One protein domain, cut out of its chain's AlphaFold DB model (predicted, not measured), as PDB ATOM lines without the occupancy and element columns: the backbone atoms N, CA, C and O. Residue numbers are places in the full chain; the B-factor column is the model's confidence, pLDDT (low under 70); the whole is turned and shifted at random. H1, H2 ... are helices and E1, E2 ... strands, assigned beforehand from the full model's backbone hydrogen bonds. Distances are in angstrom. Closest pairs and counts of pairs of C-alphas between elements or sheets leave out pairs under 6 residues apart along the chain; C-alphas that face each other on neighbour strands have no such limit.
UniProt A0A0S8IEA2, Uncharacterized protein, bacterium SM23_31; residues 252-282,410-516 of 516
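This is residues 252 to 282 and 410 to 516 of the 516 residues of an uncharacterized protein of bacterium SM23_31 (UniProt A0A0S8IEA2). A long, twisted ribbon of four strands, E1, E2, E7 and E4, makes one part of a rod, with the hairpin of E5 and E6 folding back at one end of it. Past the other end of the ribbon come the small strand pair E3 and E8, the looped stretch 475 to 505 with no named element, and the helix H2, while the short helix H1 sits over E7. The printed part has 138 residues with two named helices and eight named strands, in the order E1, E2, H1, E3, E4, E5, E6, E7, E8, H2; the class is mostly strand. The large sheet is mixed, in the order E1, E2, E7, E4, and the two small sheets are antiparallel. The whole is extended, with a radius of gyration of the C-alphas of 23.8 A and spans of 71 by 28 by 25 A.

E1 is residues 258 to 264, 19.0 A long, and begins at C-alpha 258, at (20.140, -12.744, 68.513). E2 is residues 267 to 276, 28.1 A long, and H1 is residues 278 to 282. After the cut come E3, residues 418 to 420, and E4, residues 427 to 437, 32.6 A long, whose last C-alpha is at (38.227, -5.035, 68.417). E5 is residues 442 to 447, 15.2 A long, and E6 is residues 450 to 455, 16.0 A long. E7, residues 459 to 469, is 32.7 A long, and E8 is residues 472 to 474. H2, residues 506 to 514, is 12.0 A long and ends at C-alpha 514, at (29.052, -18.134, 27.948).

E1, an edge strand of the large sheet, forms a hairpin with E2; they are antiparallel at 155 degrees, with N 262 and O 269 at 3.0 A, within hydrogen-bond range. E2 and E7 are parallel at 18 degrees, with N 272 and O 461 at 3.0 A. E7 and E4, the other edge strand, are antiparallel at 163 degrees, with N 432 and O 464 at 2.9 A. From edge to edge the strands' lines turn by 45 degrees. H1 is on this sheet, over E7, at a height over the sheet of 6.7 A; the closest C-alphas of H1 and E7 are those of Leu 278 and Tyr 467, 5.2 A apart. E5 and E6 form a second hairpin, antiparallel at 154 degrees, with N 445 and O 452 at 3.0 A. The closest C-alphas of E1 and E5 are those of Tyr 258 and Phe 447, 7.9 A apart, and E2 and E6 are only just apart, at 8.4 A. E7 runs on into E8 across a break of 2 residues, at 70 degrees. E8 and E3 are antiparallel at 159 degrees, with N 419 and O 473 at 2.8 A. H2 is not on the large sheet, and is apart from E3. In H1 and H2 every O i to N i+4 pair is within hydrogen-bond range.

The two C-alphas farthest apart, those of Gly 266 and Pro 502, are 71.9 A apart. Residues 283 to 409 are not printed, and C-alphas 282 and 410 are 29.3 A apart across this cut, in the link from H1 to E3. Of the links that are printed whole, E8 to H2, with 31 residues, is long, and E3 to E4, with 6 residues, is short but not tight. The mean pLDDT of the printed part is 93.0; residues 252 to 253 and residue 516, the chain's last, are under 70.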
ATOM      1  N   TYR A 252      12.324  -4.930  57.613       60.94
ATOM      2  CA  TYR A 252      13.710  -5.129  57.218       60.94
ATOM      3  C   TYR A 252      14.547  -5.032  58.489       60.94
ATOM      4  O   TYR A 252      14.814  -3.943  59.012       60.94
ATOM      5  N   PHE A 253      14.874  -6.178  59.079       65.56
ATOM      6  CA  PHE A 253      15.416  -6.195  60.425       65.56
ATOM      7  C   PHE A 253      16.905  -5.886  60.311       65.56
ATOM      8  O   PHE A 253      17.741  -6.772  60.175       65.56
ATOM      9  N   TRP A 254      17.257  -4.599  60.360       71.56
ATOM     10  CA  TRP A 254      18.641  -4.109  60.256       71.56
ATOM     11  C   TRP A 254      19.558  -4.575  61.410       71.56
ATOM     12  O   TRP A 254      20.746  -4.249  61.438       71.56
ATOM     13  N   GLY A 255      19.015  -5.295  62.394       86.12
ATOM     14  CA  GLY A 255      19.693  -5.749  63.605       86.12
ATOM     15  C   GLY A 255      20.005  -7.248  63.621       86.12
ATOM     16  O   GLY A 255      19.454  -8.010  62.830       86.12
ATOM     17  N   PRO A 256      20.857  -7.723  64.549       91.06
ATOM     18  CA  PRO A 256      21.018  -9.153  64.756       91.06
ATOM     19  C   PRO A 256      19.707  -9.783  65.252       91.06
ATOM     20  O   PRO A 256      19.021  -9.226  66.106       91.06
ATOM     21  N   SER A 257      19.392 -10.996  64.801       91.25
ATOM     22  CA  SER A 257      18.265 -11.786  65.318       91.25
ATOM     23  C   SER A 257      18.475 -12.244  66.762       91.25
ATOM     24  O   SER A 257      17.540 -12.606  67.471       91.25
ATOM     25  N   TYR A 258      19.736 -12.308  67.187       94.31
ATOM     26  CA  TYR A 258      20.140 -12.744  68.513       94.31
ATOM     27  C   TYR A 258      21.521 -12.181  68.833       94.31
ATOM     28  O   TYR A 258      22.369 -12.057  67.952       94.31
ATOM     29  N   TYR A 259      21.786 -11.887  70.102       96.62
ATOM     30  CA  TYR A 259      23.136 -11.581  70.553       96.62
ATOM     31  C   TYR A 259      23.414 -12.199  71.922       96.62
ATOM     32  O   TYR A 259      22.507 -12.460  72.716       96.62
ATOM     33  N   ARG A 260      24.695 -12.418  72.224       97.81
ATOM     34  CA  ARG A 260      25.146 -12.800  73.568       97.81
ATOM     35  C   ARG A 260      26.501 -12.208  73.900       97.81
ATOM     36  O   ARG A 260      27.273 -11.877  73.008       97.81
ATOM     37  N   THR A 261      26.810 -12.140  75.192       97.19
ATOM     38  CA  THR A 261      28.146 -11.756  75.660       97.19
ATOM     39  C   THR A 261      28.810 -12.881  76.438       97.19
ATOM     40  O   THR A 261      28.129 -13.641  77.126       97.19
ATOM     41  N   GLU A 262      30.131 -12.991  76.332       97.75
ATOM     42  CA  GLU A 262      30.922 -14.030  77.000       97.75
ATOM     43  C   GLU A 262      32.294 -13.490  77.418       97.75
ATOM     44  O   GLU A 262      32.850 -12.619  76.756       97.75
ATOM     45  N   MET A 263      32.855 -14.001  78.517       97.88
ATOM     46  CA  MET A 263      34.228 -13.687  78.918       97.88
ATOM     47  C   MET A 263      35.185 -14.740  78.358       97.88
ATOM     48  O   MET A 263      35.158 -15.886  78.806       97.88
ATOM     49  N   ILE A 264      36.070 -14.347  77.443       97.19
ATOM     50  CA  ILE A 264      37.088 -15.218  76.843       97.19
ATOM     51  C   ILE A 264      38.456 -14.623  77.163       97.19
ATOM     52  O   ILE A 264      38.754 -13.485  76.806       97.19
ATOM     53  N   GLU A 265      39.264 -15.379  77.909       96.38
ATOM     54  CA  GLU A 265      40.622 -14.983  78.319       96.38
ATOM     55  C   GLU A 265      40.690 -13.609  79.019       96.38
ATOM     56  O   GLU A 265      41.662 -12.868  78.910       96.38
ATOM     57  N   GLY A 266      39.640 -13.268  79.773       95.88
ATOM     58  CA  GLY A 266      39.550 -12.005  80.510       95.88
ATOM     59  C   GLY A 266      39.060 -10.809  79.690       95.88
ATOM     60  O   GLY A 266      38.912  -9.741  80.271       95.88
ATOM     61  N   SER A 267      38.757 -10.993  78.402       97.19
ATOM     62  CA  SER A 267      38.092  -9.994  77.553       97.19
ATOM     63  C   SER A 267      36.601 -10.314  77.425       97.19
ATOM     64  O   SER A 267      36.234 -11.490  77.346       97.19
ATOM     65  N   LYS A 268      35.730  -9.304  77.393       97.31
ATOM     66  CA  LYS A 268      34.297  -9.464  77.124       97.31
ATOM     67  C   LYS A 268      34.042  -9.413  75.620       97.31
ATOM     68  O   LYS A 268      34.274  -8.397  74.969       97.31
ATOM     69  N   TRP A 269      33.518 -10.501  75.084       98.12
ATOM     70  CA  TRP A 269      33.132 -10.647  73.687       98.12
ATOM     71  C   TRP A 269      31.634 -10.421  73.530       98.12
ATOM     72  O   TRP A 269      30.853 -10.885  74.362       98.12
ATOM     73  N   LEU A 270      31.240  -9.737  72.461       97.62
ATOM     74  CA  LEU A 270      29.875  -9.685  71.951       97.62
ATOM     75  C   LEU A 270      29.792 -10.560  70.700       97.62
ATOM     76  O   LEU A 270      30.548 -10.355  69.760       97.62
ATOM     77  N   PHE A 271      28.860 -11.505  70.688       97.94
ATOM     78  CA  PHE A 271      28.503 -12.285  69.508       97.94
ATOM     79  C   PHE A 271      27.151 -11.794  69.009       97.94
ATOM     80  O   PHE A 271      26.166 -11.935  69.740       97.94
ATOM     81  N   ALA A 272      27.105 -11.232  67.806       96.75
ATOM     82  CA  ALA A 272      25.889 -10.768  67.150       96.75
ATOM     83  C   ALA A 272      25.579 -11.683  65.958       96.75
ATOM     84  O   ALA A 272      26.459 -11.968  65.154       96.75
ATOM     85  N   TYR A 273      24.351 -12.192  65.883       96.12
ATOM     86  CA  TYR A 273      23.925 -13.173  64.884       96.12
ATOM     87  C   TYR A 273      22.945 -12.513  63.925       96.12
ATOM     88  O   TYR A 273      21.868 -12.107  64.356       96.12
ATOM     89  N   TYR A 274      23.306 -12.423  62.653       93.06
ATOM     90  CA  TYR A 274      22.514 -11.812  61.592       93.06
ATOM     91  C   TYR A 274      22.003 -12.904  60.653       93.06
ATOM     92  O   TYR A 274      22.774 -13.778  60.268       93.06
ATOM     93  N   ASN A 275      20.720 -12.857  60.289       90.75
ATOM     94  CA  ASN A 275      20.166 -13.692  59.222       90.75
ATOM     95  C   ASN A 275      19.886 -12.777  58.037       90.75
ATOM     96  O   ASN A 275      18.949 -11.984  58.092       90.75
ATOM     97  N   TYR A 276      20.713 -12.870  57.007       86.38
ATOM     98  CA  TYR A 276      20.487 -12.204  55.734       86.38
ATOM     99  C   TYR A 276      19.657 -13.120  54.845       86.38
ATOM    100  O   TYR A 276      19.849 -14.330  54.865       86.38
ATOM    101  N   SER A 277      18.705 -12.563  54.106       85.19
ATOM    102  CA  SER A 277      17.981 -13.282  53.052       85.19
ATOM    103  C   SER A 277      17.132 -14.492  53.486       85.19
ATOM    104  O   SER A 277      16.564 -15.183  52.649       85.19
ATOM    105  N   LEU A 278      16.972 -14.764  54.792       87.19
ATOM    106  CA  LEU A 278      16.119 -15.862  55.283       87.19
ATOM    107  C   LEU A 278      14.659 -15.691  54.848       87.19
ATOM    108  O   LEU A 278      13.941 -16.679  54.681       87.19
ATOM    109  N   TYR A 279      14.198 -14.450  54.757       83.81
ATOM    110  CA  TYR A 279      12.826 -14.158  54.385       83.81
ATOM    111  C   TYR A 279      12.596 -14.432  52.897       83.81
ATOM    112  O   TYR A 279      11.747 -15.254  52.548       83.81
ATOM    113  N   GLU A 280      13.450 -13.860  52.056       84.50
ATOM    114  CA  GLU A 280      13.520 -14.079  50.617       84.50
ATOM    115  C   GLU A 280      13.651 -15.574  50.305       84.50
ATOM    116  O   GLU A 280      12.884 -16.115  49.516       84.50
ATOM    117  N   ALA A 281      14.507 -16.299  51.032       89.44
ATOM    118  CA  ALA A 281      14.660 -17.738  50.861       89.44
ATOM    119  C   ALA A 281      13.389 -18.541  51.209       89.44
ATOM    120  O   ALA A 281      13.122 -19.591  50.621       89.44
ATOM    121  N   LYS A 282      12.573 -18.086  52.168       88.12
ATOM    122  CA  LYS A 282      11.280 -18.729  52.463       88.12
ATOM    123  C   LYS A 282      10.251 -18.451  51.376       88.12
ATOM    124  O   LYS A 282       9.519 -19.373  51.015       88.12
ATOM    125  N   ASP A 410       3.938 -29.113  24.563       96.12
ATOM    126  CA  ASP A 410       4.265 -29.138  25.983       96.12
ATOM    127  C   ASP A 410       5.715 -28.681  26.189       96.12
ATOM    128  O   ASP A 410       6.655 -29.309  25.690       96.12
ATOM    129  N   TRP A 411       5.908 -27.571  26.904       95.94
ATOM    130  CA  TRP A 411       7.248 -27.069  27.211       95.94
ATOM    131  C   TRP A 411       7.951 -27.844  28.327       95.94
ATOM    132  O   TRP A 411       9.174 -27.748  28.432       95.94
ATOM    133  N   LYS A 412       7.245 -28.658  29.124       94.88
ATOM    134  CA  LYS A 412       7.874 -29.494  30.165       94.88
ATOM    135  C   LYS A 412       8.864 -30.484  29.567       94.88
ATOM    136  O   LYS A 412       9.932 -30.700  30.134       94.88
ATOM    137  N   ASP A 413       8.565 -30.992  28.374       93.69
ATOM    138  CA  ASP A 413       9.441 -31.893  27.619       93.69
ATOM    139  C   ASP A 413      10.714 -31.203  27.097       93.69
ATOM    140  O   ASP A 413      11.584 -31.861  26.524       93.69
ATOM    141  N   LYS A 414      10.820 -29.878  27.256       95.44
ATOM    142  CA  LYS A 414      11.964 -29.051  26.853       95.44
ATOM    143  C   LYS A 414      12.749 -28.490  28.032       95.44
ATOM    144  O   LYS A 414      13.746 -27.807  27.815       95.44
ATOM    145  N   LEU A 415      12.333 -28.775  29.265       95.75
ATOM    146  CA  LEU A 415      13.090 -28.387  30.450       95.75
ATOM    147  C   LEU A 415      14.376 -29.224  30.564       95.75
ATOM    148  O   LEU A 415      14.405 -30.374  30.112       95.75
ATOM    149  N   PRO A 416      15.439 -28.689  31.188       96.44
ATOM    150  CA  PRO A 416      16.616 -29.480  31.515       96.44
ATOM    151  C   PRO A 416      16.256 -30.704  32.361       96.44
ATOM    152  O   PRO A 416      15.314 -30.670  33.162       96.44
ATOM    153  N   TYR A 417      17.052 -31.766  32.254       97.50
ATOM    154  CA  TYR A 417      16.953 -32.883  33.185       97.50
ATOM    155  C   TYR A 417      17.232 -32.389  34.603       97.50
ATOM    156  O   TYR A 417      18.281 -31.800  34.866       97.50
ATOM    157  N   HIS A 418      16.291 -32.626  35.513       97.06
ATOM    158  CA  HIS A 418      16.385 -32.173  36.892       97.06
ATOM    159  C   HIS A 418      15.735 -33.165  37.857       97.06
ATOM    160  O   HIS A 418      14.837 -33.922  37.484       97.06
ATOM    161  N   ASN A 419      16.171 -33.117  39.111       96.50
ATOM    162  CA  ASN A 419      15.499 -33.722  40.253       96.50
ATOM    163  C   ASN A 419      15.124 -32.633  41.252       96.50
ATOM    164  O   ASN A 419      15.922 -31.745  41.535       96.50
ATOM    165  N   TRP A 420      13.934 -32.744  41.833       96.69
ATOM    166  CA  TRP A 420      13.570 -31.944  42.996       96.69
ATOM    167  C   TRP A 420      14.250 -32.517  44.233       96.69
ATOM    168  O   TRP A 420      14.114 -33.712  44.513       96.69
ATOM    169  N   ARG A 421      14.939 -31.666  44.993       96.44
ATOM    170  CA  ARG A 421      15.420 -32.023  46.330       96.44
ATOM    171  C   ARG A 421      14.244 -32.192  47.291       96.44
ATOM    172  O   ARG A 421      13.119 -31.771  46.989       96.44
ATOM    173  N   ASN A 422      14.485 -32.783  48.460       96.31
ATOM    174  CA  ASN A 422      13.469 -32.754  49.509       96.31
ATOM    175  C   ASN A 422      13.265 -31.301  49.961       96.31
ATOM    176  O   ASN A 422      14.229 -30.558  50.097       96.31
ATOM    177  N   GLU A 423      12.021 -30.887  50.198       93.56
ATOM    178  CA  GLU A 423      11.695 -29.482  50.513       93.56
ATOM    179  C   GLU A 423      12.396 -28.964  51.775       93.56
ATOM    180  O   GLU A 423      12.767 -27.801  51.857       93.56
ATOM    181  N   ASN A 424      12.677 -29.847  52.735       94.69
ATOM    182  CA  ASN A 424      13.455 -29.519  53.931       94.69
ATOM    183  C   ASN A 424      14.965 -29.329  53.672       94.69
ATOM    184  O   ASN A 424      15.699 -29.058  54.619       94.69
ATOM    185  N   GLU A 425      15.424 -29.518  52.435       95.25
ATOM    186  CA  GLU A 425      16.814 -29.359  51.983       95.25
ATOM    187  C   GLU A 425      16.972 -28.201  50.983       95.25
ATOM    188  O   GLU A 425      18.076 -27.967  50.499       95.25
ATOM    189  N   TRP A 426      15.887 -27.499  50.632       96.56
ATOM    190  CA  TRP A 426      15.931 -26.428  49.632       96.56
ATOM    191  C   TRP A 426      16.667 -25.201  50.138       96.56
ATOM    192  O   TRP A 426      17.493 -24.652  49.416       96.56
ATOM    193  N   ILE A 427      16.381 -24.799  51.374       95.81
ATOM    194  CA  ILE A 427      17.036 -23.663  52.007       95.81
ATOM    195  C   ILE A 427      18.357 -24.145  52.598       95.81
ATOM    196  O   ILE A 427      18.386 -24.959  53.527       95.81
ATOM    197  N   THR A 428      19.448 -23.622  52.061       94.31
ATOM    198  CA  THR A 428      20.800 -23.848  52.570       94.31
ATOM    199  C   THR A 428      21.291 -22.616  53.310       94.31
ATOM    200  O   THR A 428      20.817 -21.514  53.060       94.31
ATOM    201  N   VAL A 429      22.206 -22.821  54.255       94.75
ATOM    202  CA  VAL A 429      22.789 -21.743  55.056       94.75
ATOM    203  C   VAL A 429      24.287 -21.739  54.843       94.75
ATOM    204  O   VAL A 429      24.945 -22.725  55.188       94.75
ATOM    205  N   ASP A 430      24.813 -20.627  54.344       94.75
ATOM    206  CA  ASP A 430      26.230 -20.309  54.470       94.75
ATOM    207  C   ASP A 430      26.444 -19.386  55.672       94.75
ATOM    208  O   ASP A 430      25.570 -18.613  56.062       94.75
ATOM    209  N   SER A 431      27.601 -19.496  56.317       94.56
ATOM    210  CA  SER A 431      27.931 -18.673  57.478       94.56
ATOM    211  C   SER A 431      29.283 -18.004  57.309       94.56
ATOM    212  O   SER A 431      30.298 -18.675  57.115       94.56
ATOM    213  N   SER A 432      29.310 -16.684  57.474       95.44
ATOM    214  CA  SER A 432      30.538 -15.893  57.509       95.44
ATOM    215  C   SER A 432      30.732 -15.232  58.872       95.44
ATOM    216  O   SER A 432      29.781 -14.932  59.594       95.44
ATOM    217  N   PHE A 433      31.998 -15.050  59.255       96.12
ATOM    218  CA  PHE A 433      32.386 -14.586  60.585       96.12
ATOM    219  C   PHE A 433      33.314 -13.382  60.460       96.12
ATOM    220  O   PHE A 433      34.398 -13.490  59.882       96.12
ATOM    221  N   TYR A 434      32.935 -12.260  61.066       95.69
ATOM    222  CA  TYR A 434      33.746 -11.046  61.103       95.69
ATOM    223  C   TYR A 434      34.083 -10.710  62.548       95.69
ATOM    224  O   TYR A 434      33.200 -10.543  63.378       95.69
ATOM    225  N   THR A 435      35.373 -10.637  62.875       96.50
ATOM    226  CA  THR A 435      35.835 -10.285  64.225       96.50
ATOM    227  C   THR A 435      36.600  -8.977  64.194       96.50
ATOM    228  O   THR A 435      37.523  -8.818  63.394       96.50
ATOM    229  N   TYR A 436      36.267  -8.065  65.101       96.12
ATOM    230  CA  TYR A 436      36.975  -6.798  65.247       96.12
ATOM    231  C   TYR A 436      37.041  -6.339  66.710       96.12
ATOM    232  O   TYR A 436      36.144  -6.626  67.508       96.12
ATOM    233  N   PRO A 437      38.125  -5.642  67.097       95.38
ATOM    234  CA  PRO A 437      38.227  -5.035  68.417       95.38
ATOM    235  C   PRO A 437      37.262  -3.851  68.540       95.38
ATOM    236  O   PRO A 437      37.131  -3.045  67.616       95.38
ATOM    237  N   ASN A 438      36.641  -3.704  69.709       93.81
ATOM    238  CA  ASN A 438      35.882  -2.513  70.066       93.81
ATOM    239  C   ASN A 438      36.762  -1.580  70.906       93.81
ATOM    240  O   ASN A 438      37.173  -1.912  72.013       93.81
ATOM    241  N   TYR A 439      37.052  -0.391  70.381       91.38
ATOM    242  CA  TYR A 439      37.878   0.603  71.078       91.38
ATOM    243  C   TYR A 439      37.067   1.520  72.013       91.38
ATOM    244  O   TYR A 439      37.647   2.378  72.683       91.38
ATOM    245  N   GLY A 440      35.738   1.380  72.036       87.69
ATOM    246  CA  GLY A 440      34.841   2.118  72.925       87.69
ATOM    247  C   GLY A 440      34.562   1.390  74.244       87.69
ATOM    248  O   GLY A 440      34.710   0.180  74.352       87.69
ATOM    249  N   ASN A 441      34.086   2.127  75.255       88.12
ATOM    250  CA  ASN A 441      33.660   1.543  76.539       88.12
ATOM    251  C   ASN A 441      32.292   0.843  76.472       88.12
ATOM    252  O   ASN A 441      31.884   0.223  77.450       88.12
ATOM    253  N   SER A 442      31.563   0.969  75.365       92.62
ATOM    254  CA  SER A 442      30.295   0.288  75.115       92.62
ATOM    255  C   SER A 442      30.118   0.035  73.619       92.62
ATOM    256  O   SER A 442      30.810   0.644  72.801       92.62
ATOM    257  N   TYR A 443      29.226  -0.888  73.273       95.12
ATOM    258  CA  TYR A 443      28.830  -1.202  71.903       95.12
ATOM    259  C   TYR A 443      27.312  -1.074  71.768       95.12
ATOM    260  O   TYR A 443      26.587  -1.411  72.702       95.12
ATOM    261  N   TRP A 444      26.843  -0.538  70.644       95.06
ATOM    262  CA  TRP A 444      25.431  -0.239  70.407       95.06
ATOM    263  C   TRP A 444      24.941  -1.139  69.282       95.06
ATOM    264  O   TRP A 444      25.527  -1.132  68.202       95.06
ATOM    265  N   ILE A 445      23.881  -1.901  69.531       94.44
ATOM    266  CA  ILE A 445      23.226  -2.732  68.517       94.44
ATOM    267  C   ILE A 445      21.755  -2.361  68.424       94.44
ATOM    268  O   ILE A 445      21.128  -2.072  69.440       94.44
ATOM    269  N   TRP A 446      21.211  -2.376  67.214       92.50
ATOM    270  CA  TRP A 446      19.772  -2.300  67.001       92.50
ATOM    271  C   TRP A 446      19.180  -3.691  67.229       92.50
ATOM    272  O   TRP A 446      19.543  -4.615  66.514       92.50
ATOM    273  N   PHE A 447      18.341  -3.888  68.240       92.00
ATOM    274  CA  PHE A 447      17.758  -5.189  68.566       92.00
ATOM    275  C   PHE A 447      16.339  -5.000  69.097       92.00
ATOM    276  O   PHE A 447      16.130  -4.182  69.987       92.00
ATOM    277  N   ASP A 448      15.389  -5.776  68.574       88.56
ATOM    278  CA  ASP A 448      13.971  -5.724  68.970       88.56
ATOM    279  C   ASP A 448      13.377  -4.302  68.876       88.56
ATOM    280  O   ASP A 448      12.755  -3.795  69.806       88.56
ATOM    281  N   ASN A 449      13.635  -3.633  67.742       88.50
ATOM    282  CA  ASN A 449      13.199  -2.263  67.437       88.50
ATOM    283  C   ASN A 449      13.686  -1.172  68.415       88.50
ATOM    284  O   ASN A 449      13.085  -0.098  68.493       88.50
ATOM    285  N   ASP A 450      14.792  -1.410  69.128       93.06
ATOM    286  CA  ASP A 450      15.437  -0.414  69.990       93.06
ATOM    287  C   ASP A 450      16.975  -0.502  69.945       93.06
ATOM    288  O   ASP A 450      17.570  -1.515  69.568       93.06
ATOM    289  N   TRP A 451      17.653   0.573  70.352       93.81
ATOM    290  CA  TRP A 451      19.102   0.580  70.538       93.81
ATOM    291  C   TRP A 451      19.474  -0.008  71.898       93.81
ATOM    292  O   TRP A 451      19.272   0.604  72.949       93.81
ATOM    293  N   VAL A 452      20.122  -1.168  71.881       95.94
ATOM    294  CA  VAL A 452      20.680  -1.804  73.072       95.94
ATOM    295  C   VAL A 452      22.143  -1.410  73.239       95.94
ATOM    296  O   VAL A 452      22.976  -1.633  72.359       95.94
ATOM    297  N   VAL A 453      22.473  -0.864  74.412       96.88
ATOM    298  CA  VAL A 453      23.847  -0.516  74.797       96.88
ATOM    299  C   VAL A 453      24.445  -1.625  75.654       96.88
ATOM    300  O   VAL A 453      23.898  -1.998  76.692       96.88
ATOM    301  N   ILE A 454      25.603  -2.134  75.239       96.69
ATOM    302  CA  ILE A 454      26.329  -3.203  75.922       96.69
ATOM    303  C   ILE A 454      27.671  -2.656  76.395       96.69
ATOM    304  O   ILE A 454      28.580  -2.410  75.605       96.69
ATOM    305  N   ASP A 455      27.809  -2.482  77.707       97.38
ATOM    306  CA  ASP A 455      29.020  -1.915  78.296       97.38
ATOM    307  C   ASP A 455      30.193  -2.901  78.321       97.38
ATOM    308  O   ASP A 455      30.021  -4.117  78.457       97.38
ATOM    309  N   SER A 456      31.401  -2.336  78.300       95.00
ATOM    310  CA  SER A 456      32.692  -3.009  78.473       95.00
ATOM    311  C   SER A 456      32.933  -4.151  77.484       95.00
ATOM    312  O   SER A 456      33.466  -5.176  77.883       95.00
ATOM    313  N   VAL A 457      32.481  -4.017  76.233       96.81
ATOM    314  CA  VAL A 457      32.760  -4.979  75.154       96.81
ATOM    315  C   VAL A 457      34.147  -4.698  74.592       96.81
ATOM    316  O   VAL A 457      34.376  -3.596  74.101       96.81
ATOM    317  N   ASP A 458      35.036  -5.687  74.634       97.00
ATOM    318  CA  ASP A 458      36.404  -5.593  74.113       97.00
ATOM    319  C   ASP A 458      36.491  -6.054  72.647       97.00
ATOM    320  O   ASP A 458      37.263  -5.508  71.857       97.00
ATOM    321  N   TYR A 459      35.681  -7.046  72.263       97.62
ATOM    322  CA  TYR A 459      35.645  -7.614  70.912       97.62
ATOM    323  C   TYR A 459      34.211  -7.874  70.464       97.62
ATOM    324  O   TYR A 459      33.371  -8.284  71.267       97.62
ATOM    325  N   VAL A 460      33.959  -7.688  69.172       97.00
ATOM    326  CA  VAL A 460      32.699  -8.045  68.521       97.00
ATOM    327  C   VAL A 460      32.977  -9.122  67.480       97.00
ATOM    328  O   VAL A 460      33.961  -9.042  66.740       97.00
ATOM    329  N   MET A 461      32.129 -10.145  67.463       97.69
ATOM    330  CA  MET A 461      32.066 -11.161  66.426       97.69
ATOM    331  C   MET A 461      30.674 -11.132  65.799       97.69
ATOM    332  O   MET A 461      29.702 -11.540  66.438       97.69
ATOM    333  N   ASP A 462      30.613 -10.689  64.551       96.38
ATOM    334  CA  ASP A 462      29.412 -10.767  63.730       96.38
ATOM    335  C   ASP A 462      29.391 -12.127  63.035       96.38
ATOM    336  O   ASP A 462      30.382 -12.559  62.432       96.38
ATOM    337  N   ILE A 463      28.273 -12.824  63.190       96.75
ATOM    338  CA  ILE A 463      28.009 -14.144  62.634       96.75
ATOM    339  C   ILE A 463      26.854 -13.964  61.665       96.75
ATOM    340  O   ILE A 463      25.711 -13.795  62.086       96.75
ATOM    341  N   ASN A 464      27.174 -13.974  60.381       94.56
ATOM    342  CA  ASN A 464      26.225 -13.705  59.316       94.56
ATOM    343  C   ASN A 464      25.820 -15.033  58.693       94.56
ATOM    344  O   ASN A 464      26.683 -15.741  58.178       94.56
ATOM    345  N   TYR A 465      24.536 -15.359  58.755       94.38
ATOM    346  CA  TYR A 465      23.937 -16.480  58.046       94.38
ATOM    347  C   TYR A 465      23.296 -15.956  56.770       94.38
ATOM    348  O   TYR A 465      22.403 -15.114  56.853       94.38
ATOM    349  N   ASP A 466      23.771 -16.434  55.628       93.25
ATOM    350  CA  ASP A 466      23.191 -16.166  54.317       93.25
ATOM    351  C   ASP A 466      22.369 -17.382  53.888       93.25
ATOM    352  O   ASP A 466      22.801 -18.525  54.086       93.25
ATOM    353  N   TYR A 467      21.162 -17.142  53.393       92.88
ATOM    354  CA  TYR A 467      20.190 -18.186  53.095       92.88
ATOM    355  C   TYR A 467      19.900 -18.207  51.598       92.88
ATOM    356  O   TYR A 467      19.309 -17.275  51.065       92.88
ATOM    357  N   ASP A 468      20.243 -19.320  50.954       93.06
ATOM    358  CA  ASP A 468      20.025 -19.541  49.524       93.06
ATOM    359  C   ASP A 468      19.027 -20.678  49.290       93.06
ATOM    360  O   ASP A 468      18.985 -21.650  50.057       93.06
ATOM    361  N   VAL A 469      18.272 -20.610  48.189       93.69
ATOM    362  CA  VAL A 469      17.309 -21.649  47.795       93.69
ATOM    363  C   VAL A 469      17.811 -22.436  46.592       93.69
ATOM    364  O   VAL A 469      17.928 -21.925  45.482       93.69
ATOM    365  N   PHE A 470      18.029 -23.733  46.797       95.00
ATOM    366  CA  PHE A 470      18.441 -24.678  45.763       95.00
ATOM    367  C   PHE A 470      17.442 -25.839  45.689       95.00
ATOM    368  O   PHE A 470      17.694 -26.917  46.238       95.00
ATOM    369  N   PRO A 471      16.289 -25.651  45.029       96.06
ATOM    370  CA  PRO A 471      15.183 -26.606  45.057       96.06
ATOM    371  C   PRO A 471      15.392 -27.793  44.108       96.06
ATOM    372  O   PRO A 471      14.782 -28.855  44.271       96.06
ATOM    373  N   ILE A 472      16.260 -27.611  43.110       96.31
ATOM    374  CA  ILE A 472      16.514 -28.564  42.038       96.31
ATOM    375  C   ILE A 472      17.999 -28.881  41.904       96.31
ATOM    376  O   ILE A 472      18.870 -28.051  42.155       96.31
ATOM    377  N   GLU A 473      18.270 -30.093  41.437       96.31
ATOM    378  CA  GLU A 473      19.574 -30.535  40.958       96.31
ATOM    379  C   GLU A 473      19.460 -30.864  39.479       96.31
ATOM    380  O   GLU A 473      18.628 -31.688  39.098       96.31
ATOM    381  N   PHE A 474      20.293 -30.248  38.643       97.25
ATOM    382  CA  PHE A 474      20.359 -30.612  37.231       97.25
ATOM    383  C   PHE A 474      21.126 -31.912  37.045       97.25
ATOM    384  O   PHE A 474      22.076 -32.191  37.777       97.25
ATOM    385  N   LEU A 475      20.720 -32.700  36.057       97.69
ATOM    386  CA  LEU A 475      21.271 -34.023  35.792       97.69
ATOM    387  C   LEU A 475      21.970 -34.068  34.435       97.69
ATOM    388  O   LEU A 475      21.578 -33.359  33.512       97.69
ATOM    389  N   ASP A 476      22.953 -34.957  34.291       95.81
ATOM    390  CA  ASP A 476      23.659 -35.238  33.028       95.81
ATOM    391  C   ASP A 476      22.849 -36.115  32.044       95.81
ATOM    392  O   ASP A 476      23.370 -36.636  31.056       95.81
ATOM    393  N   GLY A 477      21.550 -36.275  32.304       94.75
ATOM    394  CA  GLY A 477      20.629 -37.113  31.550       94.75
ATOM    395  C   GLY A 477      19.428 -37.545  32.392       94.75
ATOM    396  O   GLY A 477      19.337 -37.260  33.588       94.75
ATOM    397  N   LEU A 478      18.501 -38.287  31.784       94.00
ATOM    398  CA  LEU A 478      17.357 -38.848  32.504       94.00
ATOM    399  C   LEU A 478      17.824 -39.868  33.558       94.00
ATOM    400  O   LEU A 478      18.299 -40.949  33.210       94.00
ATOM    401  N   GLY A 479      17.667 -39.532  34.843       92.62
ATOM    402  CA  GLY A 479      18.167 -40.352  35.955       92.62
ATOM    403  C   GLY A 479      19.697 -40.376  36.068       92.62
ATOM    404  O   GLY A 479      20.249 -41.317  36.638       92.62
ATOM    405  N   GLY A 480      20.358 -39.379  35.476       94.94
ATOM    406  CA  GLY A 480      21.804 -39.206  35.467       94.94
ATOM    407  C   GLY A 480      22.398 -38.731  36.798       94.94
ATOM    408  O   GLY A 480      21.712 -38.664  37.820       94.94
ATOM    409  N   ASN A 481      23.688 -38.400  36.785       97.06
ATOM    410  CA  ASN A 481      24.376 -37.801  37.929       97.06
ATOM    411  C   ASN A 481      24.082 -36.302  38.012       97.06
ATOM    412  O   ASN A 481      23.824 -35.656  36.999       97.06
ATOM    413  N   VAL A 482      24.192 -35.748  39.222       96.94
ATOM    414  CA  VAL A 482      24.089 -34.304  39.449       96.94
ATOM    415  C   VAL A 482      25.228 -33.572  38.736       96.94
ATOM    416  O   VAL A 482      26.398 -33.934  38.874       96.94
ATOM    417  N   VAL A 483      24.872 -32.533  37.987       95.06
ATOM    418  CA  VAL A 483      25.785 -31.657  37.248       95.06
ATOM    419  C   VAL A 483      26.327 -30.585  38.188       95.06
ATOM    420  O   VAL A 483      25.565 -29.949  38.916       95.06
ATOM    421  N   ASN A 484      27.640 -30.347  38.153       93.06
ATOM    422  CA  ASN A 484      28.228 -29.196  38.832       93.06
ATOM    423  C   ASN A 484      28.107 -27.949  37.942       93.06
ATOM    424  O   ASN A 484      28.878 -27.793  36.995       93.06
ATOM    425  N   LEU A 485      27.173 -27.059  38.282       90.06
ATOM    426  CA  LEU A 485      26.916 -25.823  37.536       90.06
ATOM    427  C   LEU A 485      28.078 -24.819  37.550       90.06
ATOM    428  O   LEU A 485      28.104 -23.925  36.711       90.06
ATOM    429  N   GLU A 486      29.055 -24.956  38.454       87.56
ATOM    430  CA  GLU A 486      30.250 -24.097  38.458       87.56
ATOM    431  C   GLU A 486      31.167 -24.355  37.258       87.56
ATOM    432  O   GLU A 486      31.972 -23.503  36.883       87.56
ATOM    433  N   VAL A 487      31.095 -25.557  36.681       88.62
ATOM    434  CA  VAL A 487      32.013 -26.003  35.621       88.62
ATOM    435  C   VAL A 487      31.298 -26.583  34.408       88.62
ATOM    436  O   VAL A 487      31.960 -26.886  33.415       88.62
ATOM    437  N   ASP A 488      29.979 -26.765  34.475       89.88
ATOM    438  CA  ASP A 488      29.227 -27.451  33.437       89.88
ATOM    439  C   ASP A 488      27.808 -26.892  33.253       89.88
ATOM    440  O   ASP A 488      27.214 -26.310  34.158       89.88
ATOM    441  N   PHE A 489      27.258 -27.061  32.051       91.19
ATOM    442  CA  PHE A 489      25.959 -26.504  31.658       91.19
ATOM    443  C   PHE A 489      24.822 -27.538  31.790       91.19
ATOM    444  O   PHE A 489      25.061 -28.728  31.551       91.19
ATOM    445  N   PRO A 490      23.571 -27.139  32.095       93.25
ATOM    446  CA  PRO A 490      22.453 -28.078  32.167       93.25
ATOM    447  C   PRO A 490      22.263 -28.917  30.893       93.25
ATOM    448  O   PRO A 490      22.466 -28.453  29.762       93.25
ATOM    449  N   TYR A 491      21.853 -30.175  31.075       96.06
ATOM    450  CA  TYR A 491      21.562 -31.083  29.969       96.06
ATOM    451  C   TYR A 491      20.085 -31.041  29.607       96.06
ATOM    452  O   TYR A 491      19.220 -31.220  30.462       96.06
ATOM    453  N   PHE A 492      19.806 -30.832  28.324       96.62
ATOM    454  CA  PHE A 492      18.453 -30.796  27.783       96.62
ATOM    455  C   PHE A 492      18.133 -32.107  27.057       96.62
ATOM    456  O   PHE A 492      19.028 -32.696  26.444       96.62
ATOM    457  N   PRO A 493      16.864 -32.551  27.061       96.38
ATOM    458  CA  PRO A 493      16.435 -33.695  26.261       96.38
ATOM    459  C   PRO A 493      16.540 -33.443  24.755       96.38
ATOM    460  O   PRO A 493      16.674 -34.385  23.976       96.38
ATOM    461  N   ASP A 494      16.478 -32.177  24.345       96.00
ATOM    462  CA  ASP A 494      16.498 -31.758  22.952       96.00
ATOM    463  C   ASP A 494      17.006 -30.314  22.836       96.00
ATOM    464  O   ASP A 494      16.265 -29.365  23.082       96.00
ATOM    465  N   TYR A 495      18.264 -30.147  22.423       95.12
ATOM    466  CA  TYR A 495      18.878 -28.829  22.204       95.12
ATOM    467  C   TYR A 495      18.323 -28.084  20.985       95.12
ATOM    468  O   TYR A 495      18.562 -26.886  20.851       95.12
ATOM    469  N   THR A 496      17.570 -28.760  20.111       95.50
ATOM    470  CA  THR A 496      16.915 -28.116  18.967       95.50
ATOM    471  C   THR A 496      15.567 -27.508  19.332       95.50
ATOM    472  O   THR A 496      15.012 -26.774  18.522       95.50
ATOM    473  N   PHE A 497      15.022 -27.815  20.516       95.19
ATOM    474  CA  PHE A 497      13.698 -27.374  20.962       95.19
ATOM    475  C   PHE A 497      12.595 -27.662  19.927       95.19
ATOM    476  O   PHE A 497      11.910 -26.767  19.445       95.19
ATOM    477  N   SER A 498      12.434 -28.936  19.560       95.75
ATOM    478  CA  SER A 498      11.528 -29.406  18.498       95.75
ATOM    479  C   SER A 498      11.835 -28.804  17.122       95.75
ATOM    480  O   SER A 498      10.936 -28.587  16.311       95.75
ATOM    481  N   GLY A 499      13.116 -28.560  16.841       95.38
ATOM    482  CA  GLY A 499      13.567 -27.976  15.585       95.38
ATOM    483  C   GLY A 499      13.454 -26.456  15.505       95.38
ATOM    484  O   GLY A 499      13.724 -25.936  14.433       95.38
ATOM    485  N   LEU A 500      13.111 -25.744  16.585       95.31
ATOM    486  CA  LEU A 500      13.219 -24.279  16.641       95.31
ATOM    487  C   LEU A 500      14.650 -23.803  16.347       95.31
ATOM    488  O   LEU A 500      14.843 -22.771  15.713       95.31
ATOM    489  N   PHE A 501      15.645 -24.592  16.755       95.25
ATOM    490  CA  PHE A 501      17.053 -24.398  16.423       95.25
ATOM    491  C   PHE A 501      17.595 -25.639  15.699       95.25
ATOM    492  O   PHE A 501      18.205 -26.513  16.332       95.25
ATOM    493  N   PRO A 502      17.340 -25.797  14.385       96.31
ATOM    494  CA  PRO A 502      17.760 -26.979  13.645       96.31
ATOM    495  C   PRO A 502      19.262 -27.244  13.775       96.31
ATOM    496  O   PRO A 502      20.097 -26.373  13.550       96.31
ATOM    497  N   GLY A 503      19.613 -28.478  14.142       94.19
ATOM    498  CA  GLY A 503      21.010 -28.900  14.268       94.19
ATOM    499  C   GLY A 503      21.765 -28.325  15.470       94.19
ATOM    500  O   GLY A 503      22.950 -28.622  15.601       94.19
ATOM    501  N   MET A 504      21.109 -27.556  16.347       94.94
ATOM    502  CA  MET A 504      21.722 -27.017  17.561       94.94
ATOM    503  C   MET A 504      22.259 -28.134  18.456       94.94
ATOM    504  O   MET A 504      21.545 -29.061  18.847       94.94
ATOM    505  N   THR A 505      23.537 -28.016  18.796       93.94
ATOM    506  CA  THR A 505      24.248 -28.899  19.720       93.94
ATOM    507  C   THR A 505      24.413 -28.245  21.086       93.94
ATOM    508  O   THR A 505      24.284 -27.029  21.247       93.94
ATOM    509  N   ARG A 506      24.760 -29.057  22.086       93.12
ATOM    510  CA  ARG A 506      25.096 -28.571  23.425       93.12
ATOM    511  C   ARG A 506      26.272 -27.598  23.392       93.12
ATOM    512  O   ARG A 506      26.221 -26.558  24.036       93.12
ATOM    513  N   GLU A 507      27.317 -27.922  22.639       91.81
ATOM    514  CA  GLU A 507      28.529 -27.111  22.532       91.81
ATOM    515  C   GLU A 507      28.232 -25.733  21.932       91.81
ATOM    516  O   GLU A 507      28.745 -24.730  22.424       91.81
ATOM    517  N   GLN A 508      27.371 -25.672  20.910       91.12
ATOM    518  CA  GLN A 508      26.923 -24.404  20.324       91.12
ATOM    519  C   GLN A 508      26.097 -23.580  21.317       91.12
ATOM    520  O   GLN A 508      26.351 -22.388  21.465       91.12
ATOM    521  N   MET A 509      25.162 -24.210  22.036       89.81
ATOM    522  CA  MET A 509      24.365 -23.537  23.067       89.81
ATOM    523  C   MET A 509      25.253 -22.947  24.174       89.81
ATOM    524  O   MET A 509      25.113 -21.778  24.527       89.81
ATOM    525  N   ILE A 510      26.214 -23.730  24.683       90.06
ATOM    526  CA  ILE A 510      27.182 -23.271  25.691       90.06
ATOM    527  C   ILE A 510      27.990 -22.094  25.155       90.06
ATOM    528  O   ILE A 510      28.148 -21.093  25.851       90.06
ATOM    529  N   TYR A 511      28.482 -22.190  23.916       88.56
ATOM    530  CA  TYR A 511      29.247 -21.107  23.313       88.56
ATOM    531  C   TYR A 511      28.437 -19.805  23.270       88.56
ATOM    532  O   TYR A 511      28.980 -18.758  23.620       88.56
ATOM    533  N   LEU A 512      27.161 -19.874  22.874       85.81
ATOM    534  CA  LEU A 512      26.271 -18.714  22.762       85.81
ATOM    535  C   LEU A 512      25.931 -18.073  24.114       85.81
ATOM    536  O   LEU A 512      25.746 -16.862  24.166       85.81
ATOM    537  N   ILE A 513      25.836 -18.860  25.189       84.38
ATOM    538  CA  ILE A 513      25.473 -18.360  26.525       84.38
ATOM    539  C   ILE A 513      26.691 -17.820  27.281       84.38
ATOM    540  O   ILE A 513      26.573 -16.829  27.989       84.38
ATOM    541  N   VAL A 514      27.857 -18.461  27.148       81.38
ATOM    542  CA  VAL A 514      29.052 -18.134  27.948       81.38
ATOM    543  C   VAL A 514      29.917 -17.037  27.313       81.38
ATOM    544  O   VAL A 514      30.620 -16.336  28.033       81.38
ATOM    545  N   ASN A 515      29.909 -16.894  25.979       73.06
ATOM    546  CA  ASN A 515      30.756 -15.916  25.269       73.06
ATOM    547  C   ASN A 515      30.016 -14.636  24.835       73.06
ATOM    548  O   ASN A 515      30.581 -13.850  24.071       73.06
ATOM    549  N   LYS A 516      28.775 -14.444  25.288       58.84
ATOM    550  CA  LYS A 516      28.088 -13.147  25.259       58.84
ATOM    551  C   LYS A 516      28.365 -12.410  26.559       58.84
ATOM    552  O   LYS A 516      28.580 -11.181  26.479       58.84
TER     553      LYS A 516